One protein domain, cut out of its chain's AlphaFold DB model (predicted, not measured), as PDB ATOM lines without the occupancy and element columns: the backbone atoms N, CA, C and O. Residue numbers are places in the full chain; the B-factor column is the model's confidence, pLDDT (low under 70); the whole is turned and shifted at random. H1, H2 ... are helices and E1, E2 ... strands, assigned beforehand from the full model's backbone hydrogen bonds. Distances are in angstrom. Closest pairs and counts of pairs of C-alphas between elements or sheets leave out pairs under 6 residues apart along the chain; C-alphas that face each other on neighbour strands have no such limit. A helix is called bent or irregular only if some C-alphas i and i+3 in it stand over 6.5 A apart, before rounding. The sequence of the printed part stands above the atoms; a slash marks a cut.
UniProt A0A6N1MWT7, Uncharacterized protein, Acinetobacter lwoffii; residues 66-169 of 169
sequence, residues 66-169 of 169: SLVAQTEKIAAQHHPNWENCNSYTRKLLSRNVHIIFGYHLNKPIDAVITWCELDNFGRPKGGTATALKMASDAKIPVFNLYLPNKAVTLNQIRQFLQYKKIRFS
ATOM      1  N   SER A  66      17.042  47.836  22.528       98.00
ATOM      2  CA  SER A  66      16.378  46.798  23.322       98.00
ATOM      3  C   SER A  66      16.098  45.518  22.528       98.00
ATOM      4  O   SER A  66      15.805  44.487  23.124       98.00
ATOM      5  N   LEU A  67      16.188  45.557  21.192       98.06
ATOM      6  CA  LEU A  67      15.897  44.422  20.304       98.06
ATOM      7  C   LEU A  67      17.135  43.920  19.548       98.06
ATOM      8  O   LEU A  67      17.004  43.155  18.592       98.06
ATOM      9  N   VAL A  68      18.346  44.316  19.952       97.56
ATOM     10  CA  VAL A  68      19.592  43.920  19.267       97.56
ATOM     11  C   VAL A  68      19.722  42.401  19.160       97.56
ATOM     12  O   VAL A  68      19.890  41.887  18.058       97.56
ATOM     13  N   ALA A  69      19.559  41.671  20.265       98.25
ATOM     14  CA  ALA A  69      19.668  40.211  20.257       98.25
ATOM     15  C   ALA A  69      18.605  39.552  19.359       98.25
ATOM     16  O   ALA A  69      18.901  38.621  18.610       98.25
ATOM     17  N   GLN A  70      17.368  40.058  19.388       98.56
ATOM     18  CA  GLN A  70      16.276  39.527  18.572       98.56
ATOM     19  C   GLN A  70      16.493  39.804  17.080       98.56
ATOM     20  O   GLN A  70      16.317  38.909  16.257       98.56
ATOM     21  N   THR A  71      16.897  41.022  16.721       98.44
ATOM     22  CA  THR A  71      17.175  41.388  15.325       98.44
ATOM     23  C   THR A  71      18.394  40.653  14.775       98.44
ATOM     24  O   THR A  71      18.361  40.193  13.639       98.44
ATOM     25  N   GLU A  72      19.448  40.451  15.563       98.25
ATOM     26  CA  GLU A  72      20.582  39.616  15.146       98.25
ATOM     27  C   GLU A  72      20.178  38.152  14.966       98.25
ATOM     28  O   GLU A  72      20.549  37.554  13.960       98.25
ATOM     29  N   LYS A  73      19.344  37.598  15.856       98.50
ATOM     30  CA  LYS A  73      18.799  36.240  15.698       98.50
ATOM     31  C   LYS A  73      18.000  36.092  14.402       98.50
ATOM     32  O   LYS A  73      18.223  35.137  13.661       98.50
ATOM     33  N   ILE A  74      17.095  37.031  14.112       98.25
ATOM     34  CA  ILE A  74      16.298  37.007  12.875       98.25
ATOM     35  C   ILE A  74      17.219  37.137  11.656       98.25
ATOM     36  O   ILE A  74      17.110  36.347  10.722       98.25
ATOM     37  N   ALA A  75      18.165  38.077  11.659       97.69
ATOM     38  CA  ALA A  75      19.101  38.244  10.549       97.69
ATOM     39  C   ALA A  75      19.960  36.986  10.316       97.69
ATOM     40  O   ALA A  75      20.129  36.571   9.169       97.69
ATOM     41  N   ALA A  76      20.439  36.343  11.386       97.75
ATOM     42  CA  ALA A  76      21.235  35.119  11.326       97.75
ATOM     43  C   ALA A  76      20.474  33.945  10.691       97.75
ATOM     44  O   ALA A  76      21.037  33.231   9.867       97.75
ATOM     45  N   GLN A  77      19.180  33.784  10.995       97.38
ATOM     46  CA  GLN A  77      18.330  32.743  10.392       97.38
ATOM     47  C   GLN A  77      18.211  32.876   8.862       97.38
ATOM     48  O   GLN A  77      18.006  31.889   8.152       97.38
ATOM     49  N   HIS A  78      18.357  34.097   8.339       96.19
ATOM     50  CA  HIS A  78      18.167  34.398   6.922       96.19
ATOM     51  C   HIS A  78      19.484  34.633   6.167       96.19
ATOM     52  O   HIS A  78      19.475  34.705   4.937       96.19
ATOM     53  N   HIS A  79      20.620  34.735   6.861       94.88
ATOM     54  CA  HIS A  79      21.928  34.944   6.247       94.88
ATOM     55  C   HIS A  79      22.721  33.622   6.178       94.88
ATOM     56  O   HIS A  79      23.015  33.037   7.217       94.88
ATOM     57  N   PRO A  80      23.132  33.151   4.984       91.75
ATOM     58  CA  PRO A  80      23.700  31.808   4.806       91.75
ATOM     59  C   PRO A  80      25.051  31.592   5.500       91.75
ATOM     60  O   PRO A  80      25.418  30.458   5.777       91.75
ATOM     61  N   ASN A  81      25.802  32.663   5.767       93.06
ATOM     62  CA  ASN A  81      27.126  32.587   6.382       93.06
ATOM     63  C   ASN A  81      27.290  33.633   7.495       93.06
ATOM     64  O   ASN A  81      28.119  34.541   7.416       93.06
ATOM     65  N   TRP A  82      26.379  33.600   8.472       96.00
ATOM     66  CA  TRP A  82      26.334  34.580   9.564       96.00
ATOM     67  C   TRP A  82      27.607  34.582  10.421       96.00
ATOM     68  O   TRP A  82      28.096  35.652  10.783       96.00
ATOM     69  N   GLU A  83      28.188  33.410  10.683       96.44
ATOM     70  CA  GLU A  83      29.375  33.294  11.537       96.44
ATOM     71  C   GLU A  83      30.580  34.064  10.985       96.44
ATOM     72  O   GLU A  83      31.283  34.725  11.748       96.44
ATOM     73  N   ASN A  84      30.729  34.131   9.658       96.31
ATOM     74  CA  ASN A  84      31.807  34.885   9.009       96.31
ATOM     75  C   ASN A  84      31.554  36.403   8.943       96.31
ATOM     76  O   ASN A  84      32.404  37.157   8.465       96.31
ATOM     77  N   CYS A  85      30.390  36.885   9.385       96.62
ATOM     78  CA  CYS A  85      30.093  38.313   9.388       96.62
ATOM     79  C   CYS A  85      30.797  39.005  10.558       96.62
ATOM     80  O   CYS A  85      30.580  38.655  11.717       96.62
ATOM     81  N   ASN A  86      31.575  40.050  10.269       96.81
ATOM     82  CA  ASN A  86      32.128  40.927  11.301       96.81
ATOM     83  C   ASN A  86      31.026  41.772  11.980       96.81
ATOM     84  O   ASN A  86      29.889  41.850  11.504       96.81
ATOM     85  N   SER A  87      31.368  42.443  13.087       96.38
ATOM     86  CA  SER A  87      30.415  43.253  13.865       96.38
ATOM     87  C   SER A  87      29.689  44.310  13.020       96.38
ATOM     88  O   SER A  87      28.479  44.487  13.154       96.38
ATOM     89  N   TYR A  88      30.397  44.977  12.104       95.31
ATOM     90  CA  TYR A  88      29.802  45.988  11.230       95.31
ATOM     91  C   TYR A  88      28.743  45.385  10.295       95.31
ATOM     92  O   TYR A  88      27.616  45.879  10.233       95.31
ATOM     93  N   THR A  89      29.058  44.268   9.636       95.69
ATOM     94  CA  THR A  89      28.116  43.548   8.772       95.69
ATOM     95  C   THR A  89      26.900  43.060   9.559       95.69
ATOM     96  O   THR A  89      25.768  43.257   9.117       95.69
ATOM     97  N   ARG A  90      27.098  42.504  10.762       97.12
ATOM     98  CA  ARG A  90      25.994  42.055  11.629       97.12
ATOM     99  C   ARG A  90      25.056  43.208  12.004       97.12
ATOM    100  O   ARG A  90      23.836  43.040  11.952       97.12
ATOM    101  N   LYS A  91      25.585  44.402  12.300       97.12
ATOM    102  CA  LYS A  91      24.768  45.601  12.563       97.12
ATOM    103  C   LYS A  91      23.941  46.032  11.348       97.12
ATOM    104  O   LYS A  91      22.767  46.353  11.505       97.12
ATOM    105  N   LEU A  92      24.520  46.023  10.145       96.62
ATOM    106  CA  LEU A  92      23.793  46.369   8.917       96.62
ATOM    107  C   LEU A  92      22.664  45.371   8.621       96.62
ATOM    108  O   LEU A  92      21.536  45.775   8.339       96.62
ATOM    109  N   LEU A  93      22.951  44.072   8.728       96.81
ATOM    110  CA  LEU A  93      21.973  43.013   8.475       96.81
ATOM    111  C   LEU A  93      20.843  43.015   9.513       96.81
ATOM    112  O   LEU A  93      19.673  42.939   9.149       96.81
ATOM    113  N   SER A  94      21.170  43.170  10.796       97.31
ATOM    114  CA  SER A  94      20.163  43.280  11.864       97.31
ATOM    115  C   SER A  94      19.346  44.570  11.772       97.31
ATOM    116  O   SER A  94      18.147  44.548  12.032       97.31
ATOM    117  N   ARG A  95      19.927  45.689  11.312       97.75
ATOM    118  CA  ARG A  95      19.149  46.895  10.994       97.75
ATOM    119  C   ARG A  95      18.090  46.602   9.936       97.75
ATOM    120  O   ARG A  95      16.962  47.064  10.087       97.75
ATOM    121  N   ASN A  96      18.408  45.824   8.900       97.44
ATOM    122  CA  ASN A  96      17.438  45.489   7.850       97.44
ATOM    123  C   ASN A  96      16.201  44.748   8.387       97.44
ATOM    124  O   ASN A  96      15.143  44.830   7.773       97.44
ATOM    125  N   VAL A  97      16.284  44.105   9.554       98.31
ATOM    126  CA  VAL A  97      15.113  43.526  10.230       98.31
ATOM    127  C   VAL A  97      14.080  44.609  10.561       98.31
ATOM    128  O   VAL A  97      12.888  44.394  10.370       98.31
ATOM    129  N   HIS A  98      14.513  45.809  10.960       98.44
ATOM    130  CA  HIS A  98      13.608  46.943  11.176       98.44
ATOM    131  C   HIS A  98      13.035  47.518   9.881       98.44
ATOM    132  O   HIS A  98      11.907  47.999   9.891       98.44
ATOM    133  N   ILE A  99      13.774  47.447   8.769       97.81
ATOM    134  CA  ILE A  99      13.246  47.854   7.457       97.81
ATOM    135  C   ILE A  99      12.064  46.960   7.072       97.81
ATOM    136  O   ILE A  99      11.077  47.463   6.556       97.81
ATOM    137  N   ILE A 100      12.155  45.653   7.340       98.50
ATOM    138  CA  ILE A 100      11.106  44.695   6.973       98.50
ATOM    139  C   ILE A 100       9.951  44.681   7.981       98.50
ATOM    140  O   ILE A 100       8.799  44.656   7.561       98.50
ATOM    141  N   PHE A 101      10.233  44.703   9.288       98.56
ATOM    142  CA  PHE A 101       9.238  44.448  10.345       98.56
ATOM    143  C   PHE A 101       8.875  45.673  11.204       98.56
ATOM    144  O   PHE A 101       8.040  45.578  12.108       98.56
ATOM    145  N   GLY A 102       9.501  46.824  10.952       98.06
ATOM    146  CA  GLY A 102       9.319  48.055  11.717       98.06
ATOM    147  C   GLY A 102      10.176  48.136  12.989       98.06
ATOM    148  O   GLY A 102      10.846  47.188  13.406       98.06
ATOM    149  N   TYR A 103      10.151  49.295  13.650       98.00
ATOM    150  CA  TYR A 103      11.030  49.604  14.787       98.00
ATOM    151  C   TYR A 103      10.841  48.666  15.993       98.00
ATOM    152  O   TYR A 103      11.807  48.335  16.682       98.00
ATOM    153  N   HIS A 104       9.605  48.211  16.215       98.12
ATOM    154  CA  HIS A 104       9.231  47.261  17.269       98.12
ATOM    155  C   HIS A 104       8.960  45.844  16.743       98.12
ATOM    156  O   HIS A 104       8.460  45.010  17.488       98.12
ATOM    157  N   LEU A 105       9.283  45.566  15.472       98.19
ATOM    158  CA  LEU A 105       9.078  44.261  14.827       98.19
ATOM    159  C   LEU A 105       7.609  43.799  14.742       98.19
ATOM    160  O   LEU A 105       7.339  42.616  14.562       98.19
ATOM    161  N   ASN A 106       6.656  44.723  14.876       97.38
ATOM    162  CA  ASN A 106       5.215  44.460  14.896       97.38
ATOM    163  C   ASN A 106       4.443  45.186  13.779       97.38
ATOM    164  O   ASN A 106       3.216  45.135  13.746       97.38
ATOM    165  N   LYS A 107       5.151  45.878  12.880       97.06
ATOM    166  CA  LYS A 107       4.566  46.640  11.775       97.06
ATOM    167  C   LYS A 107       5.347  46.340  10.492       97.06
ATOM    168  O   LYS A 107       6.190  47.148  10.097       97.06
ATOM    169  N   PRO A 108       5.126  45.166   9.878       98.06
ATOM    170  CA  PRO A 108       5.783  44.826   8.629       98.06
ATOM    171  C   PRO A 108       5.405  45.780   7.497       98.06
ATOM    172  O   PRO A 108       4.307  46.336   7.478       98.06
ATOM    173  N   ILE A 109       6.326  45.952   6.550       98.06
ATOM    174  CA  ILE A 109       6.066  46.681   5.304       98.06
ATOM    175  C   ILE A 109       5.093  45.912   4.404       98.06
ATOM    176  O   ILE A 109       5.022  44.686   4.434       98.06
ATOM    177  N   ASP A 110       4.379  46.643   3.549       98.00
ATOM    178  CA  ASP A 110       3.413  46.059   2.615       98.00
ATOM    179  C   ASP A 110       4.059  45.371   1.404       98.00
ATOM    180  O   ASP A 110       3.469  44.450   0.840       98.00
ATOM    181  N   ALA A 111       5.226  45.849   0.963       97.88
ATOM    182  CA  ALA A 111       5.955  45.335  -0.193       97.88
ATOM    183  C   ALA A 111       7.414  45.808  -0.184       97.88
ATOM    184  O   ALA A 111       7.733  46.857   0.378       97.88
ATOM    185  N   VAL A 112       8.280  45.085  -0.894       98.00
ATOM    186  CA  VAL A 112       9.649  45.514  -1.204       98.00
ATOM    187  C   VAL A 112       9.754  45.859  -2.685       98.00
ATOM    188  O   VAL A 112       9.418  45.042  -3.536       98.00
ATOM    189  N   ILE A 113      10.291  47.036  -3.006       96.88
ATOM    190  CA  ILE A 113      10.767  47.369  -4.355       96.88
ATOM    191  C   ILE A 113      12.287  47.457  -4.285       96.88
ATOM    192  O   ILE A 113      12.828  48.193  -3.464       96.88
ATOM    193  N   THR A 114      12.983  46.693  -5.122       95.94
ATOM    194  CA  THR A 114      14.443  46.573  -5.048       95.94
ATOM    195  C   THR A 114      15.080  46.502  -6.429       95.94
ATOM    196  O   THR A 114      14.413  46.231  -7.425       95.94
ATOM    197  N   TRP A 115      16.389  46.719  -6.473       94.94
ATOM    198  CA  TRP A 115      17.253  46.355  -7.586       94.94
ATOM    199  C   TRP A 115      18.353  45.484  -6.989       94.94
ATOM    200  O   TRP A 115      19.311  45.986  -6.405       94.94
ATOM    201  N   CYS A 116      18.142  44.171  -7.009       94.38
ATOM    202  CA  CYS A 116      19.069  43.214  -6.420       94.38
ATOM    203  C   CYS A 116      19.474  42.206  -7.485       94.38
ATOM    204  O   CYS A 116      18.622  41.499  -8.028       94.38
ATOM    205  N   GLU A 117      20.769  42.168  -7.778       94.25
ATOM    206  CA  GLU A 117      21.332  41.197  -8.706       94.25
ATOM    207  C   GLU A 117      21.050  39.772  -8.232       94.25
ATOM    208  O   GLU A 117      20.990  39.495  -7.027       94.25
ATOM    209  N   LEU A 118      20.889  38.871  -9.195       93.94
ATOM    210  CA  LEU A 118      20.667  37.458  -8.936       93.94
ATOM    211  C   LEU A 118      21.951  36.673  -9.203       93.94
ATOM    212  O   LEU A 118      22.728  37.015 -10.092       93.94
ATOM    213  N   ASP A 119      22.179  35.619  -8.428       92.25
ATOM    214  CA  ASP A 119      23.191  34.621  -8.745       92.25
ATOM    215  C   ASP A 119      22.753  33.740  -9.931       92.25
ATOM    216  O   ASP A 119      21.634  33.840 -10.439       92.25
ATOM    217  N   ASN A 120      23.632  32.831 -10.357       91.19
ATOM    218  CA  ASN A 120      23.375  31.927 -11.484       91.19
ATOM    219  C   ASN A 120      22.199  30.956 -11.249       91.19
ATOM    220  O   ASN A 120      21.795  30.257 -12.172       91.19
ATOM    221  N   PHE A 121      21.651  30.904 -10.032       90.12
ATOM    222  CA  PHE A 121      20.491  30.097  -9.659       90.12
ATOM    223  C   PHE A 121      19.225  30.953  -9.482       90.12
ATOM    224  O   PHE A 121      18.217  30.466  -8.973       90.12
ATOM    225  N   GLY A 122      19.265  32.235  -9.866       88.75
ATOM    226  CA  GLY A 122      18.139  33.158  -9.743       88.75
ATOM    227  C   GLY A 122      17.893  33.662  -8.318       88.75
ATOM    228  O   GLY A 122      16.821  34.199  -8.042       88.75
ATOM    229  N   ARG A 123      18.851  33.500  -7.395       90.69
ATOM    230  CA  ARG A 123      18.703  33.907  -5.990       90.69
ATOM    231  C   ARG A 123      19.318  35.287  -5.758       90.69
ATOM    232  O   ARG A 123      20.397  35.549  -6.283       90.69
ATOM    233  N   PRO A 124      18.700  36.162  -4.948       92.88
ATOM    234  CA  PRO A 124      19.272  37.470  -4.639       92.88
ATOM    235  C   PRO A 124      20.691  37.400  -4.054       92.88
ATOM    236  O   PRO A 124      20.974  36.552  -3.206       92.88
ATOM    237  N   LYS A 125      21.566  38.326  -4.462       89.81
ATOM    238  CA  LYS A 125      22.968  38.422  -4.019       89.81
ATOM    239  C   LYS A 125      23.230  39.678  -3.170       89.81
ATOM    240  O   LYS A 125      22.594  40.716  -3.330       89.81
ATOM    241  N   GLY A 126      24.226  39.598  -2.284       85.81
ATOM    242  CA  GLY A 126      24.726  40.730  -1.489       85.81
ATOM    243  C   GLY A 126      23.937  40.991  -0.202       85.81
ATOM    244  O   GLY A 126      23.072  40.209   0.182       85.81
ATOM    245  N   GLY A 127      24.231  42.102   0.485       81.81
ATOM    246  CA  GLY A 127      23.637  42.421   1.797       81.81
ATOM    247  C   GLY A 127      22.111  42.599   1.784       81.81
ATOM    248  O   GLY A 127      21.449  42.389   2.801       81.81
ATOM    249  N   THR A 128      21.536  42.925   0.624       90.75
ATOM    250  CA  THR A 128      20.082  43.023   0.420       90.75
ATOM    251  C   THR A 128      19.407  41.648   0.419       90.75
ATOM    252  O   THR A 128      18.244  41.548   0.804       90.75
ATOM    253  N   ALA A 129      20.123  40.570   0.069       93.75
ATOM    254  CA  ALA A 129      19.558  39.225  -0.043       93.75
ATOM    255  C   ALA A 129      18.911  38.738   1.263       93.75
ATOM    256  O   ALA A 129      17.836  38.146   1.234       93.75
ATOM    257  N   THR A 130      19.510  39.054   2.415       95.31
ATOM    258  CA  THR A 130      18.945  38.718   3.732       95.31
ATOM    259  C   THR A 130      17.589  39.382   3.954       95.31
ATOM    260  O   THR A 130      16.664  38.727   4.424       95.31
ATOM    261  N   ALA A 131      17.434  40.653   3.570       96.38
ATOM    262  CA  ALA A 131      16.161  41.368   3.677       96.38
ATOM    263  C   ALA A 131      15.086  40.787   2.753       96.38
ATOM    264  O   ALA A 131      13.934  40.645   3.154       96.38
ATOM    265  N   LEU A 132      15.473  40.389   1.540       97.12
ATOM    266  CA  LEU A 132      14.555  39.774   0.582       97.12
ATOM    267  C   LEU A 132      14.110  38.380   1.021       97.12
ATOM    268  O   LEU A 132      12.944  38.039   0.845       97.12
ATOM    269  N   LYS A 133      14.998  37.605   1.651       96.56
ATOM    270  CA  LYS A 133      14.629  36.316   2.244       96.56
ATOM    271  C   LYS A 133      13.647  36.497   3.406       96.56
ATOM    272  O   LYS A 133      12.623  35.829   3.419       96.56
ATOM    273  N   MET A 134      13.893  37.462   4.302       97.69
ATOM    274  CA  MET A 134      12.946  37.816   5.376       97.69
ATOM    275  C   MET A 134      11.568  38.208   4.828       97.69
ATOM    276  O   MET A 134      10.550  37.756   5.343       97.69
ATOM    277  N   ALA A 135      11.529  39.032   3.776       98.00
ATOM    278  CA  ALA A 135      10.281  39.422   3.128       98.00
ATOM    279  C   ALA A 135       9.549  38.209   2.529       98.00
ATOM    280  O   ALA A 135       8.355  38.040   2.764       98.00
ATOM    281  N   SER A 136      10.270  37.336   1.818       96.31
ATOM    282  CA  SER A 136       9.712  36.113   1.231       96.31
ATOM    283  C   SER A 136       9.124  35.178   2.292       96.31
ATOM    284  O   SER A 136       7.986  34.732   2.146       96.31
ATOM    285  N   ASP A 137       9.859  34.920   3.376       97.19
ATOM    286  CA  ASP A 137       9.417  34.041   4.466       97.19
ATOM    287  C   ASP A 137       8.182  34.622   5.186       97.19
ATOM    288  O   ASP A 137       7.273  33.886   5.578       97.19
ATOM    289  N   ALA A 138       8.083  35.953   5.264       97.69
ATOM    290  CA  ALA A 138       6.921  36.678   5.781       97.69
ATOM    291  C   ALA A 138       5.777  36.867   4.762       97.69
ATOM    292  O   ALA A 138       4.783  37.520   5.081       97.69
ATOM    293  N   LYS A 139       5.890  36.312   3.545       97.88
ATOM    294  CA  LYS A 139       4.921  36.467   2.438       97.88
ATOM    295  C   LYS A 139       4.687  37.927   2.016       97.88
ATOM    296  O   LYS A 139       3.620  38.270   1.506       97.88
ATOM    297  N   ILE A 140       5.688  38.781   2.207       98.38
ATOM    298  CA  ILE A 140       5.695  40.164   1.732       98.38
ATOM    299  C   ILE A 140       6.110  40.156   0.250       98.38
ATOM    300  O   ILE A 140       7.165  39.609  -0.081       98.38
ATOM    301  N   PRO A 141       5.320  40.753  -0.660       97.94
ATOM    302  CA  PRO A 141       5.638  40.767  -2.083       97.94
ATOM    303  C   PRO A 141       6.935  41.537  -2.366       97.94
ATOM    304  O   PRO A 141       7.155  42.636  -1.850       97.94
ATOM    305  N   VAL A 142       7.778  40.966  -3.228       97.50
ATOM    306  CA  VAL A 142       9.052  41.550  -3.665       97.50
ATOM    307  C   VAL A 142       8.999  41.841  -5.162       97.50
ATOM    308  O   VAL A 142       8.880  40.933  -5.980       97.50
ATOM    309  N   PHE A 143       9.160  43.109  -5.527       97.12
ATOM    310  CA  PHE A 143       9.259  43.578  -6.904       97.12
ATOM    311  C   PHE A 143      10.716  43.929  -7.222       97.12
ATOM    312  O   PHE A 143      11.222  44.984  -6.827       97.12
ATOM    313  N   ASN A 144      11.414  43.030  -7.921       96.56
ATOM    314  CA  ASN A 144      12.822  43.215  -8.271       96.56
ATOM    315  C   ASN A 144      12.979  43.805  -9.683       96.56
ATOM    316  O   ASN A 144      12.721  43.142 -10.688       96.56
ATOM    317  N   LEU A 145      13.433  45.054  -9.759       96.06
ATOM    318  CA  LEU A 145      13.670  45.803 -10.998       96.06
ATOM    319  C   LEU A 145      14.964  45.397 -11.721       96.06
ATOM    320  O   LEU A 145      15.218  45.881 -12.825       96.06
ATOM    321  N   TYR A 146      15.781  44.520 -11.125       95.19
ATOM    322  CA  TYR A 146      16.933  43.911 -11.796       95.19
ATOM    323  C   TYR A 146      16.515  42.947 -12.917       95.19
ATOM    324  O   TYR A 146      17.268  42.738 -13.866       95.19
ATOM    325  N   LEU A 147      15.311  42.369 -12.828       93.06
ATOM    326  CA  LEU A 147      14.823  41.392 -13.798       93.06
ATOM    327  C   LEU A 147      14.810  41.964 -15.230       93.06
ATOM    328  O   LEU A 147      14.503  43.146 -15.424       93.06
ATOM    329  N   PRO A 148      15.101  41.134 -16.251       89.94
ATOM    330  CA  PRO A 148      15.276  41.601 -17.626       89.94
ATOM    331  C   PRO A 148      14.022  42.297 -18.169       89.94
ATOM    332  O   PRO A 148      14.118  43.341 -18.814       89.94
ATOM    333  N   ASN A 149      12.835  41.777 -17.847       93.44
ATOM    334  CA  ASN A 149      11.569  42.369 -18.266       93.44
ATOM    335  C   ASN A 149      11.036  43.375 -17.233       93.44
ATOM    336  O   ASN A 149      10.088  43.107 -16.494       93.44
ATOM    337  N   LYS A 150      11.641  44.568 -17.208       92.94
ATOM    338  CA  LYS A 150      11.253  45.653 -16.288       92.94
ATOM    339  C   LYS A 150       9.785  46.065 -16.431       92.94
ATOM    340  O   LYS A 150       9.158  46.422 -15.438       92.94
ATOM    341  N   ALA A 151       9.228  46.010 -17.644       95.12
ATOM    342  CA  ALA A 151       7.842  46.395 -17.904       95.12
ATOM    343  C   ALA A 151       6.848  45.511 -17.133       95.12
ATOM    344  O   ALA A 151       5.880  46.025 -16.573       95.12
ATOM    345  N   VAL A 152       7.127  44.207 -17.032       96.50
ATOM    346  CA  VAL A 152       6.322  43.276 -16.229       96.50
ATOM    347  C   VAL A 152       6.387  43.639 -14.749       96.50
ATOM    348  O   VAL A 152       5.338  43.793 -14.126       96.50
ATOM    349  N   THR A 153       7.584  43.860 -14.195       96.75
ATOM    350  CA  THR A 153       7.738  44.249 -12.782       96.75
ATOM    351  C   THR A 153       7.018  45.567 -12.477       96.75
ATOM    352  O   THR A 153       6.326  45.684 -11.468       96.75
ATOM    353  N   LEU A 154       7.120  46.559 -13.366       96.12
ATOM    354  CA  LEU A 154       6.405  47.831 -13.220       96.12
ATOM    355  C   LEU A 154       4.883  47.647 -13.266       96.12
ATOM    356  O   LEU A 154       4.167  48.290 -12.501       96.12
ATOM    357  N   ASN A 155       4.377  46.758 -14.125       96.62
ATOM    358  CA  ASN A 155       2.952  46.447 -14.174       96.62
ATOM    359  C   ASN A 155       2.468  45.751 -12.891       96.62
ATOM    360  O   ASN A 155       1.421  46.112 -12.363       96.62
ATOM    361  N   GLN A 156       3.252  44.821 -12.339       96.94
ATOM    362  CA  GLN A 156       2.946  44.176 -11.055       96.94
ATOM    363  C   GLN A 156       2.870  45.194  -9.909       96.94
ATOM    364  O   GLN A 156       1.944  45.144  -9.102       96.94
ATOM    365  N   ILE A 157       3.790  46.167  -9.876       96.19
ATOM    366  CA  ILE A 157       3.738  47.272  -8.908       96.19
ATOM    367  C   ILE A 157       2.442  48.079  -9.085       96.19
ATOM    368  O   ILE A 157       1.755  48.352  -8.104       96.19
ATOM    369  N   ARG A 158       2.065  48.436 -10.321       94.50
ATOM    370  CA  ARG A 158       0.810  49.167 -10.592       94.50
ATOM    371  C   ARG A 158      -0.421  48.393 -10.120       94.50
ATOM    372  O   ARG A 158      -1.263  48.970  -9.439       94.50
ATOM    373  N   GLN A 159      -0.501  47.100 -10.430       95.56
ATOM    374  CA  GLN A 159      -1.596  46.227  -9.995       95.56
ATOM    375  C   GLN A 159      -1.673  46.129  -8.468       95.56
ATOM    376  O   GLN A 159      -2.757  46.209  -7.895       95.56
ATOM    377  N   PHE A 160      -0.527  46.021  -7.794       95.56
ATOM    378  CA  PHE A 160      -0.470  46.012  -6.335       95.56
ATOM    379  C   PHE A 160      -0.996  47.318  -5.725       95.56
ATOM    380  O   PHE A 160      -1.797  47.287  -4.789       95.56
ATOM    381  N   LEU A 161      -0.598  48.467  -6.278       94.00
ATOM    382  CA  LEU A 161      -1.087  49.775  -5.835       94.00
ATOM    383  C   LEU A 161      -2.602  49.921  -6.042       94.00
ATOM    384  O   LEU A 161      -3.301  50.390  -5.142       94.00
ATOM    385  N   GLN A 162      -3.125  49.455  -7.181       92.62
ATOM    386  CA  GLN A 162      -4.566  49.417  -7.456       92.62
ATOM    387  C   GLN A 162      -5.313  48.522  -6.459       92.62
ATOM    388  O   GLN A 162      -6.332  48.936  -5.908       92.62
ATOM    389  N   TYR A 163      -4.787  47.327  -6.168       91.75
ATOM    390  CA  TYR A 163      -5.347  46.412  -5.166       91.75
ATOM    391  C   TYR A 163      -5.395  47.044  -3.767       91.75
ATOM    392  O   TYR A 163      -6.399  46.932  -3.062       91.75
ATOM    393  N   LYS A 164      -4.349  47.788  -3.389       90.56
ATOM    394  CA  LYS A 164      -4.288  48.572  -2.143       90.56
ATOM    395  C   LYS A 164      -5.165  49.834  -2.168       90.56
ATOM    396  O   LYS A 164      -5.150  50.595  -1.205       90.56
ATOM    397  N   LYS A 165      -5.956  50.040  -3.230       85.62
ATOM    398  CA  LYS A 165      -6.859  51.184  -3.442       85.62
ATOM    399  C   LYS A 165      -6.143  52.538  -3.430       85.62
ATOM    400  O   LYS A 165      -6.752  53.557  -3.111       85.62
ATOM    401  N   ILE A 166      -4.868  52.559  -3.812       77.94
ATOM    402  CA  ILE A 166      -4.120  53.800  -3.996       77.94
ATOM    403  C   ILE A 166      -4.522  54.374  -5.355       77.94
ATOM    404  O   ILE A 166      -4.266  53.768  -6.395       77.94
ATOM    405  N   ARG A 167      -5.219  55.514  -5.343       62.59
ATOM    406  CA  ARG A 167      -5.675  56.188  -6.564       62.59
ATOM    407  C   ARG A 167      -4.522  56.989  -7.159       62.59
ATOM    408  O   ARG A 167      -3.904  57.781  -6.456       62.59
ATOM    409  N   PHE A 168      -4.256  56.786  -8.444       58.94
ATOM    410  CA  PHE A 168      -3.442  57.706  -9.228       58.94
ATOM    411  C   PHE A 168      -4.348  58.876  -9.619       58.94
ATOM    412  O   PHE A 168      -5.428  58.636 -10.161       58.94
ATOM    413  N   SER A 169      -3.956  60.097  -9.258       54.19
ATOM    414  CA  SER A 169      -4.546  61.323  -9.805       54.19
ATOM    415  C   SER A 169      -4.140  61.505 -11.258       54.19
ATOM    416  O   SER A 169      -2.941  61.258 -11.531       54.19
TER     417      SER A 169
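AT A GLANCE: This is residues 66 to 169 of the 169 residues of an uncharacterized protein of Acinetobacter lwoffii (UniProt A0A6N1MWT7). A small, thin domain with H3 in its middle: H1 and H2 cross at one end and pack on one side of H3, the short strands E1 and E2 lie on its other side, and beyond them a fourth helix, H4, is set off at the other end. Between H3 and H4 lies a very short pair of side-by-side strands, E1 and E2, and the long loop of residues 115 to 127 joins E1 to H3. The printed part has 104 residues, with four named helices and two named strands in the order H1, H2, E1, H3, E2, H4; the class is mostly helix, and the sheet, in the order E1, E2, is parallel. It is only just compact, close to loose, with a radius of gyration of the C-alphas of 15.0 A and spans of 44 by 34 by 19 A.

HOW THE PARTS SIT: H1, residues 66 to 78, and H2, residues 87 to 101, touch about perpendicular at 88 degrees, their closest C-alphas those of Glu 72 and Ser 94, 4.9 A apart. H3, residues 128 to 137, touches H2 at a steep tilt of 39 degrees, the same way, with Asn 96 and Ala 131 closest, their C-alphas 6.0 A apart. H1 touches H3 with residues 75 to 78 alone, about perpendicular at 87 degrees; the C-alphas of His 78 and Thr 130 are closest, at 5.4 A. E1, residues 112 to 114, and E2, residues 142 to 144, are parallel neighbours at 13 degrees, with N 143 and O 112 at 2.8 A and N 114 and O 143 at 3.0 A, within hydrogen-bond range. E1, H3 and E2 form a strand-helix-strand unit, two parallel strands joined through a helix, with a right-handed crossover. The closest C-alphas of H3 and E2 are those of Leu 132 and Val 142, 7.2 A apart. H4, residues 150 to 163, touches no helix; its closest C-alpha to E2 is that of Thr 153, 6.1 A from Phe 143, and E1 and H4 are only just apart, at 8.4 A. Each O i to N i+4 pair is within hydrogen-bond range in H3 and H4, against 7 of 9 in H1 and 9 of 11 in H2.

IN THESE COORDINATES: H1 begins at C-alpha 66 (16.378, 46.798, 23.322) and is 20.6 A long; it is irregular, with C-alphas 66 and 69 8.0 A apart. H2 is 21.5 A long, E1 6.2 A, H3 14.5 A and E2 6.2 A. H3 begins at C-alpha 128 (20.082, 43.023, 0.420). H4, 20.0 A long, ends at C-alpha 163 (-5.347, 46.412, -5.166).

THE WHOLE: The two C-alphas farthest apart, those of Glu 83 and Ser 169, are 48.9 A apart. The printed part has no cut and ends at the chain's last residue. The link from E1 to H3 is long, with 13 residues. The mean pLDDT of the printed part is 94.4, and residues 167 to 169 are under 70.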